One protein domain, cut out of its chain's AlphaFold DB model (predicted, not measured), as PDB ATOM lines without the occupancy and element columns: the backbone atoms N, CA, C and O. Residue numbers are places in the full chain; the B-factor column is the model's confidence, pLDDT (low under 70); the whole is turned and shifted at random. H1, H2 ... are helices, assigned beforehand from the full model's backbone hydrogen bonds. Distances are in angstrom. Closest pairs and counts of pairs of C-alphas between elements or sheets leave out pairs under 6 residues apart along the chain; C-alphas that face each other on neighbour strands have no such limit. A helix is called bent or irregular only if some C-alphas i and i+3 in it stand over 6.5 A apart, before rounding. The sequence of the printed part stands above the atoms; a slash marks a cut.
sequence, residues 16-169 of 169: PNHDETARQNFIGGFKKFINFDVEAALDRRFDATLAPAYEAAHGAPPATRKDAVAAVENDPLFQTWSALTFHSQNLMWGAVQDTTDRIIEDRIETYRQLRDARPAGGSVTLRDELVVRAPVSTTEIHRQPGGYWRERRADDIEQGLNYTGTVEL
ATOM      1  N   PRO A  16     551.082 614.490 465.056       95.56
ATOM      2  CA  PRO A  16     550.697 614.217 466.429       95.56
ATOM      3  C   PRO A  16     550.469 615.528 467.191       95.56
ATOM      4  O   PRO A  16     551.123 616.542 466.935       95.56
ATOM      5  N   ASN A  17     549.523 615.530 468.128       96.81
ATOM      6  CA  ASN A  17     549.397 616.634 469.083       96.81
ATOM      7  C   ASN A  17     550.456 616.513 470.197       96.81
ATOM      8  O   ASN A  17     551.281 615.599 470.190       96.81
ATOM      9  N   HIS A  18     550.449 617.441 471.155       97.38
ATOM     10  CA  HIS A  18     551.423 617.459 472.250       97.38
ATOM     11  C   HIS A  18     551.485 616.130 473.026       97.38
ATOM     12  O   HIS A  18     552.568 615.577 473.219       97.38
ATOM     13  N   ASP A  19     550.336 615.595 473.438       97.94
ATOM     14  CA  ASP A  19     550.271 614.405 474.293       97.94
ATOM     15  C   ASP A  19     550.595 613.127 473.512       97.94
ATOM     16  O   ASP A  19     551.287 612.238 474.014       97.94
ATOM     17  N   GLU A  20     550.149 613.060 472.256       97.56
ATOM     18  CA  GLU A  20     550.533 612.010 471.312       97.56
ATOM     19  C   GLU A  20     552.048 612.019 471.080       97.56
ATOM     20  O   GLU A  20     552.681 610.975 471.203       97.56
ATOM     21  N   THR A  21     552.649 613.194 470.860       96.81
ATOM     22  CA  THR A  21     554.104 613.358 470.695       96.81
ATOM     23  C   THR A  21     554.856 612.906 471.945       96.81
ATOM     24  O   THR A  21     555.841 612.175 471.855       96.81
ATOM     25  N   ALA A  22     554.396 613.299 473.136       97.31
ATOM     26  CA  ALA A  22     555.021 612.894 474.393       97.31
ATOM     27  C   ALA A  22     554.989 611.366 474.581       97.31
ATOM     28  O   ALA A  22     556.005 610.758 474.934       97.31
ATOM     29  N   ARG A  23     553.848 610.730 474.292       97.19
ATOM     30  CA  ARG A  23     553.690 609.268 474.319       97.19
ATOM     31  C   ARG A  23     554.599 608.583 473.301       97.19
ATOM     32  O   ARG A  23     555.276 607.614 473.639       97.19
ATOM     33  N   GLN A  24     554.608 609.086 472.074       97.06
ATOM     34  CA  GLN A  24     555.425 608.595 470.971       97.06
ATOM     35  C   GLN A  24     556.918 608.648 471.330       97.06
ATOM     36  O   GLN A  24     557.586 607.618 471.290       97.06
ATOM     37  N   ASN A  25     557.411 609.778 471.840       96.38
ATOM     38  CA  ASN A  25     558.797 609.927 472.298       96.38
ATOM     39  C   ASN A  25     559.182 608.921 473.390       96.38
ATOM     40  O   ASN A  25     560.256 608.317 473.327       96.38
ATOM     41  N   PHE A  26     558.310 608.713 474.381       97.38
ATOM     42  CA  PHE A  26     558.544 607.704 475.413       97.38
ATOM     43  C   PHE A  26     558.669 606.302 474.804       97.38
ATOM     44  O   PHE A  26     559.614 605.578 475.115       97.38
ATOM     45  N   ILE A  27     557.748 605.927 473.914       97.75
ATOM     46  CA  ILE A  27     557.745 604.605 473.277       97.75
ATOM     47  C   ILE A  27     558.970 604.422 472.378       97.75
ATOM     48  O   ILE A  27     559.590 603.360 472.422       97.75
ATOM     49  N   GLY A  28     559.354 605.442 471.607       96.25
ATOM     50  CA  GLY A  28     560.563 605.427 470.785       96.25
ATOM     51  C   GLY A  28     561.818 605.215 471.633       96.25
ATOM     52  O   GLY A  28     562.625 604.332 471.342       96.25
ATOM     53  N   GLY A  29     561.950 605.951 472.742       96.81
ATOM     54  CA  GLY A  29     563.040 605.764 473.705       96.81
ATOM     55  C   GLY A  29     563.042 604.370 474.339       96.81
ATOM     56  O   GLY A  29     564.079 603.710 474.387       96.81
ATOM     57  N   PHE A  30     561.874 603.883 474.757       97.00
ATOM     58  CA  PHE A  30     561.716 602.551 475.335       97.00
ATOM     59  C   PHE A  30     562.104 601.442 474.348       97.00
ATOM     60  O   PHE A  30     562.835 600.523 474.711       97.00
ATOM     61  N   LYS A  31     561.688 601.548 473.080       95.75
ATOM     62  CA  LYS A  31     562.083 600.609 472.020       95.75
ATOM     63  C   LYS A  31     563.577 600.636 471.747       95.75
ATOM     64  O   LYS A  31     564.169 599.570 471.615       95.75
ATOM     65  N   LYS A  32     564.182 601.826 471.680       96.19
ATOM     66  CA  LYS A  32     565.632 601.978 471.492       96.19
ATOM     67  C   LYS A  32     566.394 601.283 472.622       96.19
ATOM     68  O   LYS A  32     567.278 600.487 472.337       96.19
ATOM     69  N   PHE A  33     565.982 601.482 473.873       97.50
ATOM     70  CA  PHE A  33     566.577 600.787 475.018       97.50
ATOM     71  C   PHE A  33     566.478 599.255 474.897       97.50
ATOM     72  O   PHE A  33     567.463 598.548 475.097       97.50
ATOM     73  N   ILE A  34     565.312 598.718 474.527       97.81
ATOM     74  CA  ILE A  34     565.129 597.263 474.384       97.81
ATOM     75  C   ILE A  34     565.991 596.695 473.245       97.81
ATOM     76  O   ILE A  34     566.712 595.719 473.448       97.81
ATOM     77  N   ASN A  35     565.930 597.308 472.061       94.62
ATOM     78  CA  ASN A  35     566.574 596.793 470.850       94.62
ATOM     79  C   ASN A  35     568.092 597.026 470.819       94.62
ATOM     80  O   ASN A  35     568.790 596.375 470.055       94.62
ATOM     81  N   PHE A  36     568.616 597.968 471.606       96.44
ATOM     82  CA  PHE A  36     570.056 598.217 471.663       96.44
ATOM     83  C   PHE A  36     570.669 597.705 472.961       96.44
ATOM     84  O   PHE A  36     571.560 596.862 472.922       96.44
ATOM     85  N   ASP A  37     570.196 598.168 474.117       97.94
ATOM     86  CA  ASP A  37     570.864 597.878 475.386       97.94
ATOM     87  C   ASP A  37     570.537 596.473 475.903       97.94
ATOM     88  O   ASP A  37     571.439 595.717 476.286       97.94
ATOM     89  N   VAL A  38     569.251 596.100 475.898       97.94
ATOM     90  CA  VAL A  38     568.812 594.781 476.384       97.94
ATOM     91  C   VAL A  38     569.235 593.683 475.411       97.94
ATOM     92  O   VAL A  38     569.760 592.658 475.845       97.94
ATOM     93  N   GLU A  39     569.070 593.905 474.105       97.31
ATOM     94  CA  GLU A  39     569.517 592.962 473.076       97.31
ATOM     95  C   GLU A  39     571.034 592.741 473.125       97.31
ATOM     96  O   GLU A  39     571.476 591.597 473.146       97.31
ATOM     97  N   ALA A  40     571.845 593.794 473.278       98.25
ATOM     98  CA  ALA A  40     573.294 593.631 473.418       98.25
ATOM     99  C   ALA A  40     573.690 592.881 474.703       98.25
ATOM    100  O   ALA A  40     574.717 592.200 474.743       98.25
ATOM    101  N   ALA A  41     572.919 593.013 475.786       98.19
ATOM    102  CA  ALA A  41     573.140 592.217 476.992       98.19
ATOM    103  C   ALA A  41     572.801 590.735 476.773       98.19
ATOM    104  O   ALA A  41     573.530 589.868 477.261       98.19
ATOM    105  N   LEU A  42     571.726 590.453 476.032       98.12
ATOM    106  CA  LEU A  42     571.340 589.103 475.637       98.12
ATOM    107  C   LEU A  42     572.383 588.468 474.709       98.12
ATOM    108  O   LEU A  42     572.754 587.324 474.939       98.12
ATOM    109  N   ASP A  43     572.901 589.219 473.740       97.69
ATOM    110  CA  ASP A  43     573.952 588.784 472.814       97.69
ATOM    111  C   ASP A  43     575.218 588.343 473.568       97.69
ATOM    112  O   ASP A  43     575.643 587.191 473.494       97.69
ATOM    113  N   ARG A  44     575.730 589.200 474.465       98.50
ATOM    114  CA  ARG A  44     576.867 588.842 475.335       98.50
ATOM    115  C   ARG A  44     576.595 587.605 476.190       98.50
ATOM    116  O   ARG A  44     577.499 586.808 476.433       98.50
ATOM    117  N   ARG A  45     575.368 587.457 476.697       98.06
ATOM    118  CA  ARG A  45     574.963 586.295 477.502       98.06
ATOM    119  C   ARG A  45     574.879 585.024 476.659       98.06
ATOM    120  O   ARG A  45     575.216 583.948 477.158       98.06
ATOM    121  N   PHE A  46     574.439 585.142 475.412       97.94
ATOM    122  CA  PHE A  46     574.377 584.030 474.482       97.94
ATOM    123  C   PHE A  46     575.772 583.454 474.250       97.94
ATOM    124  O   PHE A  46     575.997 582.281 474.557       97.94
ATOM    125  N   ASP A  47     576.719 584.300 473.849       97.69
ATOM    126  CA  ASP A  47     578.100 583.901 473.570       97.69
ATOM    127  C   ASP A  47     578.819 583.359 474.808       97.69
ATOM    128  O   ASP A  47     579.489 582.327 474.758       97.69
ATOM    129  N   ALA A  48     578.678 584.039 475.949       98.12
ATOM    130  CA  ALA A  48     579.430 583.697 477.152       98.12
ATOM    131  C   ALA A  48     578.844 582.517 477.939       98.12
ATOM    132  O   ALA A  48     579.526 581.963 478.800       98.12
ATOM    133  N   THR A  49     577.563 582.178 477.752       98.19
ATOM    134  CA  THR A  49     576.872 581.223 478.634       98.19
ATOM    135  C   THR A  49     575.951 580.264 477.894       98.19
ATOM    136  O   THR A  49     576.070 579.058 478.099       98.19
ATOM    137  N   LEU A  50     575.035 580.755 477.055       98.25
ATOM    138  CA  LEU A  50     573.976 579.904 476.493       98.25
ATOM    139  C   LEU A  50     574.500 578.974 475.394       98.25
ATOM    140  O   LEU A  50     574.208 577.780 475.426       98.25
ATOM    141  N   ALA A  51     575.319 579.480 474.468       97.75
ATOM    142  CA  ALA A  51     575.925 578.657 473.423       97.75
ATOM    143  C   ALA A  51     576.891 577.595 473.997       97.75
ATOM    144  O   ALA A  51     576.719 576.423 473.653       97.75
ATOM    145  N   PRO A  52     577.809 577.921 474.937       98.31
ATOM    146  CA  PRO A  52     578.632 576.908 475.604       98.31
ATOM    147  C   PRO A  52     577.823 575.862 476.381       98.31
ATOM    148  O   PRO A  52     578.144 574.674 476.340       98.31
ATOM    149  N   ALA A  53     576.759 576.272 477.085       98.06
ATOM    150  CA  ALA A  53     575.897 575.339 477.811       98.06
ATOM    151  C   ALA A  53     575.147 574.394 476.858       98.06
ATOM    152  O   ALA A  53     575.034 573.198 477.134       98.06
ATOM    153  N   TYR A  54     574.674 574.913 475.721       98.44
ATOM    154  CA  TYR A  54     574.060 574.104 474.675       98.44
ATOM    155  C   TYR A  54     575.054 573.093 474.097       98.44
ATOM    156  O   TYR A  54     574.726 571.909 474.002       98.44
ATOM    157  N   GLU A  55     576.272 573.533 473.767       98.31
ATOM    158  CA  GLU A  55     577.329 572.671 473.235       98.31
ATOM    159  C   GLU A  55     577.711 571.559 474.214       98.31
ATOM    160  O   GLU A  55     577.790 570.399 473.813       98.31
ATOM    161  N   ALA A  56     577.852 571.866 475.505       98.19
ATOM    162  CA  ALA A  56     578.135 570.857 476.525       98.19
ATOM    163  C   ALA A  56     577.033 569.783 476.628       98.19
ATOM    164  O   ALA A  56     577.332 568.621 476.904       98.19
ATOM    165  N   ALA A  57     575.770 570.154 476.398       97.38
ATOM    166  CA  ALA A  57     574.632 569.238 476.463       97.38
ATOM    167  C   ALA A  57     574.407 568.427 475.169       97.38
ATOM    168  O   ALA A  57     573.885 567.314 475.239       97.38
ATOM    169  N   HIS A  58     574.792 568.959 474.002       97.06
ATOM    170  CA  HIS A  58     574.466 568.375 472.690       97.06
ATOM    171  C   HIS A  58     575.691 567.915 471.882       97.06
ATOM    172  O   HIS A  58     575.534 567.250 470.859       97.06
ATOM    173  N   GLY A  59     576.905 568.247 472.326       97.69
ATOM    174  CA  GLY A  59     578.168 567.899 471.670       97.69
ATOM    175  C   GLY A  59     578.553 568.787 470.481       97.69
ATOM    176  O   GLY A  59     579.549 568.500 469.822       97.69
ATOM    177  N   ALA A  60     577.774 569.832 470.186       97.25
ATOM    178  CA  ALA A  60     578.049 570.819 469.142       97.25
ATOM    179  C   ALA A  60     577.340 572.154 469.450       97.25
ATOM    180  O   ALA A  60     576.278 572.139 470.084       97.25
ATOM    181  N   PRO A  61     577.875 573.303 468.996       96.44
ATOM    182  CA  PRO A  61     577.229 574.600 469.184       96.44
ATOM    183  C   PRO A  61     575.911 574.707 468.391       96.44
ATOM    184  O   PRO A  61     575.712 573.964 467.422       96.44
ATOM    185  N   PRO A  62     575.010 575.642 468.754       97.19
ATOM    186  CA  PRO A  62     573.794 575.895 467.983       97.19
ATOM    187  C   PRO A  62     574.121 576.252 466.525       97.19
ATOM    188  O   PRO A  62     574.871 577.192 466.274       97.19
ATOM    189  N   ALA A  63     573.546 575.532 465.555       97.00
ATOM    190  CA  ALA A  63     573.831 575.738 464.128       97.00
ATOM    191  C   ALA A  63     572.597 576.176 463.325       97.00
ATOM    192  O   ALA A  63     572.709 576.713 462.222       97.00
ATOM    193  N   THR A  64     571.403 575.943 463.867       97.56
ATOM    194  CA  THR A  64     570.133 576.292 463.236       97.56
ATOM    195  C   THR A  64     569.324 577.245 464.107       97.56
ATOM    196  O   THR A  64     569.511 577.337 465.320       97.56
ATOM    197  N   ARG A  65     568.325 577.905 463.507       95.31
ATOM    198  CA  ARG A  65     567.330 578.686 464.260       95.31
ATOM    199  C   ARG A  65     566.672 577.855 465.369       95.31
ATOM    200  O   ARG A  65     566.355 578.394 466.423       95.31
ATOM    201  N   LYS A  66     566.424 576.566 465.122       97.38
ATOM    202  CA  LYS A  66     565.755 575.689 466.088       97.38
ATOM    203  C   LYS A  66     566.653 575.422 467.300       97.38
ATOM    204  O   LYS A  66     566.163 575.484 468.421       97.38
ATOM    205  N   ASP A  67     567.949 575.227 467.065       97.69
ATOM    206  CA  ASP A  67     568.953 575.077 468.125       97.69
ATOM    207  C   ASP A  67     569.091 576.370 468.930       97.69
ATOM    208  O   ASP A  67     569.108 576.336 470.155       97.69
ATOM    209  N   ALA A  68     569.115 577.522 468.249       95.56
ATOM    210  CA  ALA A  68     569.168 578.821 468.910       95.56
ATOM    211  C   ALA A  68     567.962 579.029 469.840       95.56
ATOM    212  O   ALA A  68     568.150 579.437 470.977       95.56
ATOM    213  N   VAL A  69     566.740 578.686 469.403       96.44
ATOM    214  CA  VAL A  69     565.543 578.736 470.266       96.44
ATOM    215  C   VAL A  69     565.702 577.818 471.477       96.44
ATOM    216  O   VAL A  69     565.509 578.273 472.600       96.44
ATOM    217  N   ALA A  70     566.111 576.564 471.272       97.06
ATOM    218  CA  ALA A  70     566.314 575.616 472.366       97.06
ATOM    219  C   ALA A  70     567.391 576.081 473.369       97.06
ATOM    220  O   ALA A  70     567.274 575.825 474.565       97.06
ATOM    221  N   ALA A  71     568.418 576.799 472.903       97.56
ATOM    222  CA  ALA A  71     569.472 577.346 473.753       97.56
ATOM    223  C   ALA A  71     569.002 578.515 474.639       97.56
ATOM    224  O   ALA A  71     569.581 578.734 475.703       97.56
ATOM    225  N   VAL A  72     567.980 579.273 474.222       97.62
ATOM    226  CA  VAL A  72     567.595 580.540 474.876       97.62
ATOM    227  C   VAL A  72     566.204 580.544 475.506       97.62
ATOM    228  O   VAL A  72     565.944 581.384 476.358       97.62
ATOM    229  N   GLU A  73     565.293 579.646 475.122       96.56
ATOM    230  CA  GLU A  73     563.864 579.745 475.476       96.56
ATOM    231  C   GLU A  73     563.583 579.779 476.989       96.56
ATOM    232  O   GLU A  73     562.634 580.429 477.435       96.56
ATOM    233  N   ASN A  74     564.430 579.120 477.783       96.38
ATOM    234  CA  ASN A  74     564.319 579.058 479.243       96.38
ATOM    235  C   ASN A  74     565.161 580.128 479.953       96.38
ATOM    236  O   ASN A  74     565.183 580.179 481.183       96.38
ATOM    237  N   ASP A  75     565.867 580.974 479.203       98.19
ATOM    238  CA  ASP A  75     566.694 582.025 479.768       98.19
ATOM    239  C   ASP A  75     565.847 583.239 480.205       98.19
ATOM    240  O   ASP A  75     565.129 583.816 479.383       98.19
ATOM    241  N   PRO A  76     565.939 583.694 481.470       98.12
ATOM    242  CA  PRO A  76     565.129 584.814 481.945       98.12
ATOM    243  C   PRO A  76     565.382 586.133 481.205       98.12
ATOM    244  O   PRO A  76     564.451 586.927 481.044       98.12
ATOM    245  N   LEU A  77     566.615 586.387 480.745       98.06
ATOM    246  CA  LEU A  77     566.923 587.604 479.990       98.06
ATOM    247  C   LEU A  77     566.324 587.525 478.585       98.06
ATOM    248  O   LEU A  77     565.726 588.501 478.142       98.06
ATOM    249  N   PHE A  78     566.397 586.363 477.927       98.00
ATOM    250  CA  PHE A  78     565.707 586.138 476.656       98.00
ATOM    251  C   PHE A  78     564.192 586.331 476.783       98.00
ATOM    252  O   PHE A  78     563.601 587.061 475.990       98.00
ATOM    253  N   GLN A  79     563.557 585.728 477.793       98.12
ATOM    254  CA  GLN A  79     562.114 585.868 478.021       98.12
ATOM    255  C   GLN A  79     561.719 587.326 478.282       98.12
ATOM    256  O   GLN A  79     560.736 587.813 477.722       98.12
ATOM    257  N   THR A  80     562.519 588.040 479.080       97.69
ATOM    258  CA  THR A  80     562.315 589.465 479.362       97.69
ATOM    259  C   THR A  80     562.442 590.299 478.091       97.69
ATOM    260  O   THR A  80     561.526 591.049 477.762       97.69
ATOM    261  N   TRP A  81     563.537 590.144 477.343       97.88
ATOM    262  CA  TRP A  81     563.745 590.841 476.073       97.88
ATOM    263  C   TRP A  81     562.615 590.544 475.084       97.88
ATOM    264  O   TRP A  81     562.012 591.469 474.552       97.88
ATOM    265  N   SER A  82     562.254 589.272 474.899       96.69
ATOM    266  CA  SER A  82     561.209 588.852 473.962       96.69
ATOM    267  C   SER A  82     559.849 589.466 474.308       96.69
ATOM    268  O   SER A  82     559.183 590.033 473.435       96.69
ATOM    269  N   ALA A  83     559.461 589.435 475.587       97.38
ATOM    270  CA  ALA A  83     558.228 590.055 476.055       97.38
ATOM    271  C   ALA A  83     558.245 591.578 475.845       97.38
ATOM    272  O   ALA A  83     557.289 592.144 475.309       97.38
ATOM    273  N   LEU A  84     559.338 592.252 476.210       97.56
ATOM    274  CA  LEU A  84     559.477 593.699 476.040       97.56
ATOM    275  C   LEU A  84     559.458 594.107 474.562       97.56
ATOM    276  O   LEU A  84     558.770 595.062 474.198       97.56
ATOM    277  N   THR A  85     560.134 593.369 473.684       96.38
ATOM    278  CA  THR A  85     560.111 593.590 472.233       96.38
ATOM    279  C   THR A  85     558.695 593.426 471.683       96.38
ATOM    280  O   THR A  85     558.204 594.302 470.967       96.38
ATOM    281  N   PHE A  86     557.985 592.366 472.083       95.62
ATOM    282  CA  PHE A  86     556.596 592.134 471.688       95.62
ATOM    283  C   PHE A  86     555.668 593.276 472.131       95.62
ATOM    284  O   PHE A  86     554.888 593.797 471.326       95.62
ATOM    285  N   HIS A  87     555.748 593.688 473.397       96.38
ATOM    286  CA  HIS A  87     554.889 594.736 473.946       96.38
ATOM    287  C   HIS A  87     555.241 596.121 473.407       96.38
ATOM    288  O   HIS A  87     554.343 596.886 473.070       96.38
ATOM    289  N   SER A  88     556.524 596.437 473.258       96.31
ATOM    290  CA  SER A  88     556.955 597.720 472.706       96.31
ATOM    291  C   SER A  88     556.540 597.886 471.242       96.31
ATOM    292  O   SER A  88     556.206 598.990 470.822       96.31
ATOM    293  N   GLN A  89     556.497 596.800 470.457       95.56
ATOM    294  CA  GLN A  89     555.941 596.821 469.100       95.56
ATOM    295  C   GLN A  89     554.444 597.154 469.102       95.56
ATOM    296  O   GLN A  89     554.011 597.997 468.323       95.56
ATOM    297  N   ASN A  90     553.668 596.557 470.010       95.06
ATOM    298  CA  ASN A  90     552.246 596.880 470.163       95.06
ATOM    299  C   ASN A  90     552.016 598.332 470.585       95.06
ATOM    300  O   ASN A  90     551.138 598.992 470.039       95.06
ATOM    301  N   LEU A  91     552.796 598.824 471.551       96.44
ATOM    302  CA  LEU A  91     552.689 600.201 472.030       96.44
ATOM    303  C   LEU A  91     552.943 601.202 470.900       96.44
ATOM    304  O   LEU A  91     552.188 602.158 470.763       96.44
ATOM    305  N   MET A  92     553.964 600.953 470.077       96.81
ATOM    306  CA  MET A  92     554.285 601.782 468.913       96.81
ATOM    307  C   MET A  92     553.109 601.869 467.946       96.81
ATOM    308  O   MET A  92     552.690 602.970 467.601       96.81
ATOM    309  N   TRP A  93     552.541 600.721 467.562       95.81
ATOM    310  CA  TRP A  93     551.390 600.709 466.664       95.81
ATOM    311  C   TRP A  93     550.180 601.401 467.273       95.81
ATOM    312  O   TRP A  93     549.567 602.202 466.587       95.81
ATOM    313  N   GLY A  94     549.880 601.170 468.554       95.75
ATOM    314  CA  GLY A  94     548.793 601.873 469.238       95.75
ATOM    315  C   GLY A  94     548.983 603.392 469.230       95.75
ATOM    316  O   GLY A  94     548.081 604.121 468.844       95.75
ATOM    317  N   ALA A  95     550.177 603.877 469.574       96.50
ATOM    318  CA  ALA A  95     550.450 605.313 469.644       96.50
ATOM    319  C   ALA A  95     550.444 606.013 468.277       96.50
ATOM    320  O   ALA A  95     550.093 607.190 468.198       96.50
ATOM    321  N   VAL A  96     550.847 605.316 467.215       95.94
ATOM    322  CA  VAL A  96     550.754 605.841 465.848       95.94
ATOM    323  C   VAL A  96     549.310 605.803 465.351       95.94
ATOM    324  O   VAL A  96     548.833 606.788 464.791       95.94
ATOM    325  N   GLN A  97     548.603 604.700 465.606       95.31
ATOM    326  CA  GLN A  97     547.204 604.520 465.226       95.31
ATOM    327  C   GLN A  97     546.309 605.582 465.876       95.31
ATOM    328  O   GLN A  97     545.452 606.121 465.188       95.31
ATOM    329  N   ASP A  98     546.545 605.939 467.145       96.50
ATOM    330  CA  ASP A  98     545.797 606.995 467.845       96.50
ATOM    331  C   ASP A  98     545.849 608.331 467.071       96.50
ATOM    332  O   ASP A  98     544.822 608.975 466.846       96.50
ATOM    333  N   THR A  99     547.037 608.735 466.602       97.06
ATOM    334  CA  THR A  99     547.192 609.943 465.776       97.06
ATOM    335  C   THR A  99     546.563 609.764 464.398       97.06
ATOM    336  O   THR A  99     545.872 610.670 463.932       97.06
ATOM    337  N   THR A 100     546.785 608.622 463.740       95.44
ATOM    338  CA  THR A 100     546.227 608.343 462.412       95.44
ATOM    339  C   THR A 100     544.707 608.387 462.428       95.44
ATOM    340  O   THR A 100     544.124 609.132 461.648       95.44
ATOM    341  N   ASP A 101     544.060 607.668 463.343       95.75
ATOM    342  CA  ASP A 101     542.603 607.627 463.464       95.75
ATOM    343  C   ASP A 101     542.027 609.035 463.711       95.75
ATOM    344  O   ASP A 101     540.947 609.351 463.213       95.75
ATOM    345  N   ARG A 102     542.760 609.919 464.409       97.00
ATOM    346  CA  ARG A 102     542.350 611.316 464.613       97.00
ATOM    347  C   ARG A 102     542.424 612.168 463.343       97.00
ATOM    348  O   ARG A 102     541.588 613.051 463.181       97.00
ATOM    349  N   ILE A 103     543.431 611.974 462.487       95.88
ATOM    350  CA  ILE A 103     543.693 612.864 461.335       95.88
ATOM    351  C   ILE A 103     543.288 612.275 459.979       95.88
ATOM    352  O   ILE A 103     543.364 612.981 458.974       95.88
ATOM    353  N   ILE A 104     542.900 610.996 459.916       95.19
ATOM    354  CA  ILE A 104     542.750 610.261 458.652       95.19
ATOM    355  C   ILE A 104     541.729 610.898 457.705       95.19
ATOM    356  O   ILE A 104     542.011 611.015 456.517       95.19
ATOM    357  N   GLU A 105     540.590 611.369 458.215       95.25
ATOM    358  CA  GLU A 105     539.547 611.982 457.379       95.25
ATOM    359  C   GLU A 105     540.042 613.281 456.715       95.25
ATOM    360  O   GLU A 105     539.915 613.443 455.502       95.25
ATOM    361  N   ASP A 106     540.717 614.154 457.471       94.19
ATOM    362  CA  ASP A 106     541.302 615.398 456.943       94.19
ATOM    363  C   ASP A 106     542.387 615.115 455.890       94.19
ATOM    364  O   ASP A 106     542.518 615.818 454.880       94.19
ATOM    365  N   ARG A 107     543.194 614.070 456.113       93.94
ATOM    366  CA  ARG A 107     544.250 613.662 455.174       93.94
ATOM    367  C   ARG A 107     543.684 613.053 453.898       93.94
ATOM    368  O   ARG A 107     544.233 613.305 452.828       93.94
ATOM    369  N   ILE A 108     542.585 612.309 453.987       94.56
ATOM    370  CA  ILE A 108     541.878 611.787 452.814       94.56
ATOM    371  C   ILE A 108     541.275 612.922 451.994       94.56
ATOM    372  O   ILE A 108     541.352 612.898 450.767       94.56
ATOM    373  N   GLU A 109     540.720 613.944 452.639       93.12
ATOM    374  CA  GLU A 109     540.208 615.107 451.916       93.12
ATOM    375  C   GLU A 109     541.333 615.836 451.166       93.12
ATOM    376  O   GLU A 109     541.217 616.116 449.973       93.12
ATOM    377  N   THR A 110     542.483 616.025 451.817       91.12
ATOM    378  CA  THR A 110     543.677 616.596 451.169       91.12
ATOM    379  C   THR A 110     544.162 615.718 450.008       91.12
ATOM    380  O   THR A 110     544.479 616.226 448.929       91.12
ATOM    381  N   TYR A 111     544.181 614.391 450.187       90.88
ATOM    382  CA  TYR A 111     544.502 613.440 449.121       90.88
ATOM    383  C   TYR A 111     543.582 613.616 447.906       90.88
ATOM    384  O   TYR A 111     544.070 613.705 446.778       90.88
ATOM    385  N   ARG A 112     542.265 613.699 448.120       91.69
ATOM    386  CA  ARG A 112     541.274 613.862 447.045       91.69
ATOM    387  C   ARG A 112     541.477 615.166 446.287       91.69
ATOM    388  O   ARG A 112     541.527 615.148 445.059       91.69
ATOM    389  N   GLN A 113     541.683 616.269 446.999       89.81
ATOM    390  CA  GLN A 113     541.947 617.573 446.386       89.81
ATOM    391  C   GLN A 113     543.198 617.540 445.498       89.81
ATOM    392  O   GLN A 113     543.164 618.003 444.357       89.81
ATOM    393  N   LEU A 114     544.285 616.924 445.977       86.25
ATOM    394  CA  LEU A 114     545.524 616.747 445.215       86.25
ATOM    395  C   LEU A 114     545.342 615.853 443.984       86.25
ATOM    396  O   LEU A 114     545.807 616.194 442.888       86.25
ATOM    397  N   ARG A 115     544.666 614.713 444.164       86.69
ATOM    398  CA  ARG A 115     544.353 613.752 443.100       86.69
ATOM    399  C   ARG A 115     543.561 614.421 441.981       86.69
ATOM    400  O   ARG A 115     543.872 614.199 440.813       86.69
ATOM    401  N   ASP A 116     542.580 615.247 442.328       88.44
ATOM    402  CA  ASP A 116     541.666 615.858 441.365       88.44
ATOM    403  C   ASP A 116     542.292 617.093 440.686       88.44
ATOM    404  O   ASP A 116     542.133 617.281 439.475       88.44
ATOM    405  N   ALA A 117     543.082 617.888 441.419       86.81
ATOM    406  CA  ALA A 117     543.798 619.047 440.878       86.81
ATOM    407  C   ALA A 117     544.923 618.663 439.898       86.81
ATOM    408  O   ALA A 117     545.220 619.424 438.975       86.81
ATOM    409  N   ARG A 118     545.550 617.489 440.080       82.44
ATOM    410  CA  ARG A 118     546.669 616.972 439.261       82.44
ATOM    411  C   ARG A 118     547.784 618.003 438.989       82.44
ATOM    412  O   ARG A 118     548.215 618.139 437.840       82.44
ATOM    413  N   PRO A 119     548.326 618.699 440.010       78.56
ATOM    414  CA  PRO A 119     549.306 619.772 439.804       78.56
ATOM    415  C   PRO A 119     550.613 619.291 439.150       78.56
ATOM    416  O   PRO A 119     551.277 620.059 438.461       78.56
ATOM    417  N   ALA A 120     550.971 618.013 439.323       80.94
ATOM    418  CA  ALA A 120     552.152 617.407 438.707       80.94
ATOM    419  C   ALA A 120     551.967 617.042 437.217       80.94
ATOM    420  O   ALA A 120     552.935 616.663 436.563       80.94
ATOM    421  N   GLY A 121     550.741 617.100 436.675       82.25
ATOM    422  CA  GLY A 121     550.435 616.846 435.257       82.25
ATOM    423  C   GLY A 121     550.612 615.399 434.759       82.25
ATOM    424  O   GLY A 121     550.245 615.104 433.625       82.25
ATOM    425  N   GLY A 122     551.153 614.495 435.582       84.88
ATOM    426  CA  GLY A 122     551.325 613.070 435.283       84.88
ATOM    427  C   GLY A 122     550.212 612.190 435.854       84.88
ATOM    428  O   GLY A 122     549.457 612.601 436.734       84.88
ATOM    429  N   SER A 123     550.121 610.950 435.370       82.81
ATOM    430  CA  SER A 123     549.246 609.927 435.952       82.81
ATOM    431  C   SER A 123     549.922 608.562 435.935       82.81
ATOM    432  O   SER A 123     550.753 608.285 435.068       82.81
ATOM    433  N   VAL A 124     549.561 607.720 436.901       86.81
ATOM    434  CA  VAL A 124     549.875 606.293 436.897       86.81
ATOM    435  C   VAL A 124     548.552 605.539 436.940       86.81
ATOM    436  O   VAL A 124     547.655 605.903 437.699       86.81
ATOM    437  N   THR A 125     548.409 604.514 436.111       85.38
ATOM    438  CA  THR A 125     547.239 603.634 436.138       85.38
ATOM    439  C   THR A 125     547.657 602.333 436.796       85.38
ATOM    440  O   THR A 125     548.521 601.620 436.281       85.38
ATOM    441  N   LEU A 126     547.078 602.054 437.958       85.50
ATOM    442  CA  LEU A 126     547.268 600.790 438.658       85.50
ATOM    443  C   LEU A 126     546.245 599.770 438.149       85.50
ATOM    444  O   LEU A 126     545.250 600.130 437.527       85.50
ATOM    445  N   ARG A 127     546.515 598.484 438.377       86.44
ATOM    446  CA  ARG A 127     545.508 597.444 438.146       86.44
ATOM    447  C   ARG A 127     544.468 597.513 439.258       86.44
ATOM    448  O   ARG A 127     544.856 597.603 440.418       86.44
ATOM    449  N   ASP A 128     543.198 597.370 438.896       82.56
ATOM    450  CA  ASP A 128     542.082 597.353 439.855       82.56
ATOM    451  C   ASP A 128     542.165 596.167 440.830       82.56
ATOM    452  O   ASP A 128     541.638 596.216 441.937       82.56
ATOM    453  N   GLU A 129     542.861 595.099 440.435       84.44
ATOM    454  CA  GLU A 129     543.080 593.913 441.257       84.44
ATOM    455  C   GLU A 129     544.536 593.832 441.730       84.44
ATOM    456  O   GLU A 129     545.457 593.532 440.957       84.44
ATOM    457  N   LEU A 130     544.742 594.038 443.033       84.69
ATOM    458  CA  LEU A 130     546.000 593.741 443.712       84.69
ATOM    459  C   LEU A 130     545.942 592.343 444.347       84.69
ATOM    460  O   LEU A 130     545.217 592.106 445.309       84.69
ATOM    461  N   VAL A 131     546.760 591.411 443.848       89.75
ATOM    462  CA  VAL A 131     546.899 590.076 444.456       89.75
ATOM    463  C   VAL A 131     547.985 590.102 445.531       89.75
ATOM    464  O   VAL A 131     549.177 590.003 445.228       89.75
ATOM    465  N   VAL A 132     547.579 590.176 446.798       89.50
ATOM    466  CA  VAL A 132     548.500 590.107 447.943       89.50
ATOM    467  C   VAL A 132     548.831 588.646 448.263       89.50
ATOM    468  O   VAL A 132     547.999 587.882 448.757       89.50
ATOM    469  N   ARG A 133     550.064 588.228 447.967       91.81
ATOM    470  CA  ARG A 133     550.524 586.841 448.163       91.81
ATOM    471  C   ARG A 133     551.077 586.605 449.568       91.81
ATOM    472  O   ARG A 133     551.539 587.528 450.235       91.81
ATOM    473  N   ALA A 134     551.085 585.341 449.986       92.94
ATOM    474  CA  ALA A 134     551.828 584.917 451.166       92.94
ATOM    475  C   ALA A 134     553.340 585.221 450.996       92.94
ATOM    476  O   ALA A 134     553.852 585.107 449.879       92.94
ATOM    477  N   PRO A 135     554.057 585.598 452.074       90.94
ATOM    478  CA  PRO A 135     553.559 585.681 453.450       90.94
ATOM    479  C   PRO A 135     552.814 586.986 453.783       90.94
ATOM    480  O   PRO A 135     552.208 587.068 454.842       90.94
ATOM    481  N   VAL A 136     552.800 587.991 452.902       90.75
ATOM    482  CA  VAL A 136     552.233 589.324 453.196       90.75
ATOM    483  C   VAL A 136     550.749 589.271 453.573       90.75
ATOM    484  O   VAL A 136     550.321 589.974 454.485       90.75
ATOM    485  N   SER A 137     549.963 588.410 452.924       89.19
ATOM    486  CA  SER A 137     548.541 588.229 453.255       89.19
ATOM    487  C   SER A 137     548.272 587.289 454.433       89.19
ATOM    488  O   SER A 137     547.145 587.237 454.914       89.19
ATOM    489  N   THR A 138     549.271 586.541 454.908       90.12
ATOM    490  CA  THR A 138     549.081 585.449 455.883       90.12
ATOM    491  C   THR A 138     549.918 585.595 457.148       90.12
ATOM    492  O   THR A 138     549.898 584.719 458.008       90.12
ATOM    493  N   THR A 139     550.715 586.652 457.259       89.38
ATOM    494  CA  THR A 139     551.662 586.837 458.355       89.38
ATOM    495  C   THR A 139     551.544 588.245 458.905       89.38
ATOM    496  O   THR A 139     551.463 589.218 458.161       89.38
ATOM    497  N   GLU A 140     551.565 588.343 460.231       87.56
ATOM    498  CA  GLU A 140     551.580 589.608 460.959       87.56
ATOM    499  C   GLU A 140     552.979 590.249 460.861       87.56
ATOM    500  O   GLU A 140     553.787 590.213 461.791       87.56
ATOM    501  N   ILE A 141     553.318 590.788 459.687       88.75
ATOM    502  CA  ILE A 141     554.627 591.406 459.439       88.75
ATOM    503  C   ILE A 141     554.766 592.645 460.328       88.75
ATOM    504  O   ILE A 141     553.900 593.518 460.329       88.75
ATOM    505  N   HIS A 142     555.837 592.690 461.128       88.94
ATOM    506  CA  HIS A 142     556.094 593.726 462.141       88.94
ATOM    507  C   HIS A 142     554.947 593.972 463.126       88.94
ATOM    508  O   HIS A 142     554.974 594.951 463.873       88.94
ATOM    509  N   ARG A 143     553.956 593.078 463.165       90.50
ATOM    510  CA  ARG A 143     552.746 593.230 463.972       90.50
ATOM    511  C   ARG A 143     551.926 594.479 463.638       90.50
ATOM    512  O   ARG A 143     551.253 595.024 464.505       90.50
ATOM    513  N   GLN A 144     552.018 594.953 462.392       90.69
ATOM    514  CA  GLN A 144     551.240 596.096 461.923       90.69
ATOM    515  C   GLN A 144     549.750 595.729 461.856       90.69
ATOM    516  O   GLN A 144     549.396 594.785 461.139       90.69
ATOM    517  N   PRO A 145     548.860 596.468 462.541       85.81
ATOM    518  CA  PRO A 145     547.424 596.236 462.461       85.81
ATOM    519  C   PRO A 145     546.915 596.308 461.015       85.81
ATOM    520  O   PRO A 145     547.052 597.321 460.336       85.81
ATOM    521  N   GLY A 146     546.326 595.212 460.526       84.75
ATOM    522  CA  GLY A 146     545.846 595.110 459.141       84.75
ATOM    523  C   GLY A 146     546.935 594.881 458.085       84.75
ATOM    524  O   GLY A 146     546.601 594.626 456.932       84.75
ATOM    525  N   GLY A 147     548.215 594.894 458.460       88.00
ATOM    526  CA  GLY A 147     549.332 594.790 457.523       88.00
ATOM    527  C   GLY A 147     549.402 595.959 456.534       88.00
ATOM    528  O   GLY A 147     548.649 596.921 456.608       88.00
ATOM    529  N   TYR A 148     550.305 595.860 455.563       86.88
ATOM    530  CA  TYR A 148     550.602 596.949 454.618       86.88
ATOM    531  C   TYR A 148     549.579 597.139 453.490       86.88
ATOM    532  O   TYR A 148     549.760 598.009 452.646       86.88
ATOM    533  N   TRP A 149     548.553 596.294 453.419       87.12
ATOM    534  CA  TRP A 149     547.693 596.177 452.238       87.12
ATOM    535  C   TRP A 149     546.205 596.320 452.538       87.12
ATOM    536  O   TRP A 149     545.405 596.413 451.611       87.12
ATOM    537  N   ARG A 150     545.807 596.277 453.813       88.69
ATOM    538  CA  ARG A 150     544.395 596.324 454.170       88.69
ATOM    539  C   ARG A 150     543.873 597.749 454.102       88.69
ATOM    540  O   ARG A 150     544.354 598.620 454.823       88.69
ATOM    541  N   GLU A 151     542.797 597.901 453.349       90.19
ATOM    542  CA  GLU A 151     541.989 599.113 453.282       90.19
ATOM    543  C   GLU A 151     540.718 598.937 454.128       90.19
ATOM    544  O   GLU A 151     540.125 597.854 454.195       90.19
ATOM    545  N   ARG A 152     540.310 600.000 454.824       91.00
ATOM    546  CA  ARG A 152     539.084 600.066 455.636       91.00
ATOM    547  C   ARG A 152     538.039 601.019 455.053       91.00
ATOM    548  O   ARG A 152     536.900 601.005 455.516       91.00
ATOM    549  N   ARG A 153     538.424 601.851 454.083       92.31
ATOM    550  CA  ARG A 153     537.611 602.938 453.519       92.31
ATOM    551  C   ARG A 153     537.994 603.223 452.064       92.31
ATOM    552  O   ARG A 153     538.974 602.690 451.564       92.31
ATOM    553  N   ALA A 154     537.201 604.039 451.375       91.81
ATOM    554  CA  ALA A 154     537.549 604.505 450.034       91.81
ATOM    555  C   ALA A 154     538.699 605.520 450.102       91.81
ATOM    556  O   ALA A 154     538.711 606.352 451.010       91.81
ATOM    557  N   ASP A 155     539.598 605.487 449.113       91.62
ATOM    558  CA  ASP A 155     540.797 606.337 449.065       91.62
ATOM    559  C   ASP A 155     541.692 606.175 450.314       91.62
ATOM    560  O   ASP A 155     542.232 607.150 450.838       91.62
ATOM    561  N   ASP A 156     541.801 604.951 450.842       92.00
ATOM    562  CA  ASP A 156     542.468 604.716 452.121       92.00
ATOM    563  C   ASP A 156     543.983 604.921 452.039       92.00
ATOM    564  O   ASP A 156     544.707 604.211 451.343       92.00
ATOM    565  N   ILE A 157     544.469 605.880 452.819       92.69
ATOM    566  CA  ILE A 157     545.892 606.205 452.960       92.69
ATOM    567  C   ILE A 157     546.429 605.840 454.349       92.69
ATOM    568  O   ILE A 157     547.577 606.152 454.667       92.69
ATOM    569  N   GLU A 158     545.622 605.175 455.183       93.75
ATOM    570  CA  GLU A 158     545.955 604.861 456.573       93.75
ATOM    571  C   GLU A 158     547.277 604.113 456.711       93.75
ATOM    572  O   GLU A 158     548.096 604.489 457.543       93.75
ATOM    573  N   GLN A 159     547.517 603.074 455.906       91.25
ATOM    574  CA  GLN A 159     548.741 602.278 456.050       91.25
ATOM    575  C   GLN A 159     549.995 603.085 455.707       91.25
ATOM    576  O   GLN A 159     551.025 602.926 456.361       91.25
ATOM    577  N   GLY A 160     549.897 603.987 454.724       90.81
ATOM    578  CA  GLY A 160     550.969 604.925 454.405       90.81
ATOM    579  C   GLY A 160     551.214 605.906 455.549       90.81
ATOM    580  O   GLY A 160     552.353 606.101 455.960       90.81
ATOM    581  N   LEU A 161     550.140 606.455 456.117       92.00
ATOM    582  CA  LEU A 161     550.208 607.412 457.217       92.00
ATOM    583  C   LEU A 161     550.747 606.785 458.514       92.00
ATOM    584  O   LEU A 161     551.614 607.366 459.165       92.00
ATOM    585  N   ASN A 162     550.304 605.568 458.839       92.56
ATOM    586  CA  ASN A 162     550.840 604.761 459.929       92.56
ATOM    587  C   ASN A 162     552.337 604.507 459.729       92.56
ATOM    588  O   ASN A 162     553.129 604.705 460.646       92.56
ATOM    589  N   TYR A 163     552.753 604.103 458.526       90.50
ATOM    590  CA  TYR A 163     554.168 603.874 458.250       90.50
ATOM    591  C   TYR A 163     554.998 605.148 458.450       90.50
ATOM    592  O   TYR A 163     556.018 605.100 459.139       90.50
ATOM    593  N   THR A 164     554.534 606.300 457.949       90.25
ATOM    594  CA  THR A 164     555.170 607.601 458.210       90.25
ATOM    595  C   THR A 164     555.311 607.867 459.707       90.25
ATOM    596  O   THR A 164     556.415 608.156 460.159       90.25
ATOM    597  N   GLY A 165     554.247 607.683 460.495       90.94
ATOM    598  CA  GLY A 165     554.296 607.885 461.945       90.94
ATOM    599  C   GLY A 165     555.307 606.987 462.666       90.94
ATOM    600  O   GLY A 165     555.885 607.404 463.662       90.94
ATOM    601  N   THR A 166     555.581 605.782 462.151       90.44
ATOM    602  CA  THR A 166     556.623 604.909 462.726       90.44
ATOM    603  C   THR A 166     558.054 605.316 462.392       90.44
ATOM    604  O   THR A 166     558.951 604.993 463.161       90.44
ATOM    605  N   VAL A 167     558.285 606.002 461.269       82.00
ATOM    606  CA  VAL A 167     559.621 606.502 460.887       82.00
ATOM    607  C   VAL A 167     560.014 607.722 461.724       82.00
ATOM    608  O   VAL A 167     561.195 607.950 461.967       82.00
ATOM    609  N   GLU A 168     559.025 608.482 462.186       68.44
ATOM    610  CA  GLU A 168     559.207 609.666 463.035       68.44
ATOM    611  C   GLU A 168     559.470 609.316 464.526       68.44
ATOM    612  O   GLU A 168     559.685 610.217 465.336       68.44
ATOM    613  N   LEU A 169     559.473 608.021 464.898       73.00
ATOM    614  CA  LEU A 169     559.732 607.481 466.252       73.00
ATOM    615  C   LEU A 169     561.198 607.040 466.464       73.00
ATOM    616  O   LEU A 169     561.826 607.389 467.502       73.00
TER     617      LEU A 169
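What this domain is: This is residues 16 to 169 of the 169 residues of an uncharacterized protein of Novosphingobium sp. MBES04 (UniProt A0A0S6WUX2). Two long, bent helices, H1 and H3, run side by side in opposite ways along their longer arms, H1a and H3a, with short H2 at the turn between them. At the other end arm H3b bends off, and a long stretch without named elements, residues 118 to 157, loops out and folds back to short H4, which packs across H3a; residues 116 to 122 and 124 to 129 stick out. The 154 printed residues, with four named helices, H1 to H4 in order, and no named strand, are all helix in class and loose, with a radius of gyration of the C-alphas of 21.4 A and spans of 69 by 39 by 25 A.

How they stand to each other: Start at H1, residues 18 to 58, one helix by its hydrogen bonds but bent, C-alphas 48 and 51 being 7.2 A apart; its arms H1a, 18 to 48, and H1b, 51 to 58, stand at a steep tilt of 53 degrees. H1b only just touches H2, residues 65 to 72, with 3 pairs of C-alphas within 8 A, the closest those of Tyr 54 and Ala 71, 5.7 A apart. H3, residues 76 to 117, is likewise one helix by its hydrogen bonds but bent, C-alphas 102 and 105 being 7.8 A apart; its arms H3a, 76 to 102, and H3b, 105 to 117, stand at a steep tilt of 61 degrees. H3a touches H1a at a shallow tilt of 21 degrees, opposite ways; their closest C-alphas, of Lys 31 and Ser 88, are 5.9 A apart. H3b touches no helix. H4, residues 158 to 167, touches H3a at residues 92 to 100 alone, at a steep tilt of 54 degrees, the closest C-alphas being those of Val 96 and Gly 165, 5.7 A apart. Every O i to N i+4 pair is within hydrogen-bond range in H1b, H2, H3b and H4, against 25 of 27 in H1a and 22 of 23 in H3a.

Where its parts are: Find C-alpha 18 at (551.423, 617.459, 472.250); H1a runs 44.1 A from there to C-alpha 48. H3a runs 39.0 A from C-alpha 76 at (565.129, 584.814, 481.945), and H3b 18.4 A. H4 ends at C-alpha 167, (559.621, 606.502, 460.887).

The domain as a whole: The farthest C-alphas, of Ala 56 and Ala 117, are 69.1 A apart. The printed part has no cut; look for the long link between H3 and H4, 40 residues. In this model residue 168 alone has a pLDDT under 70.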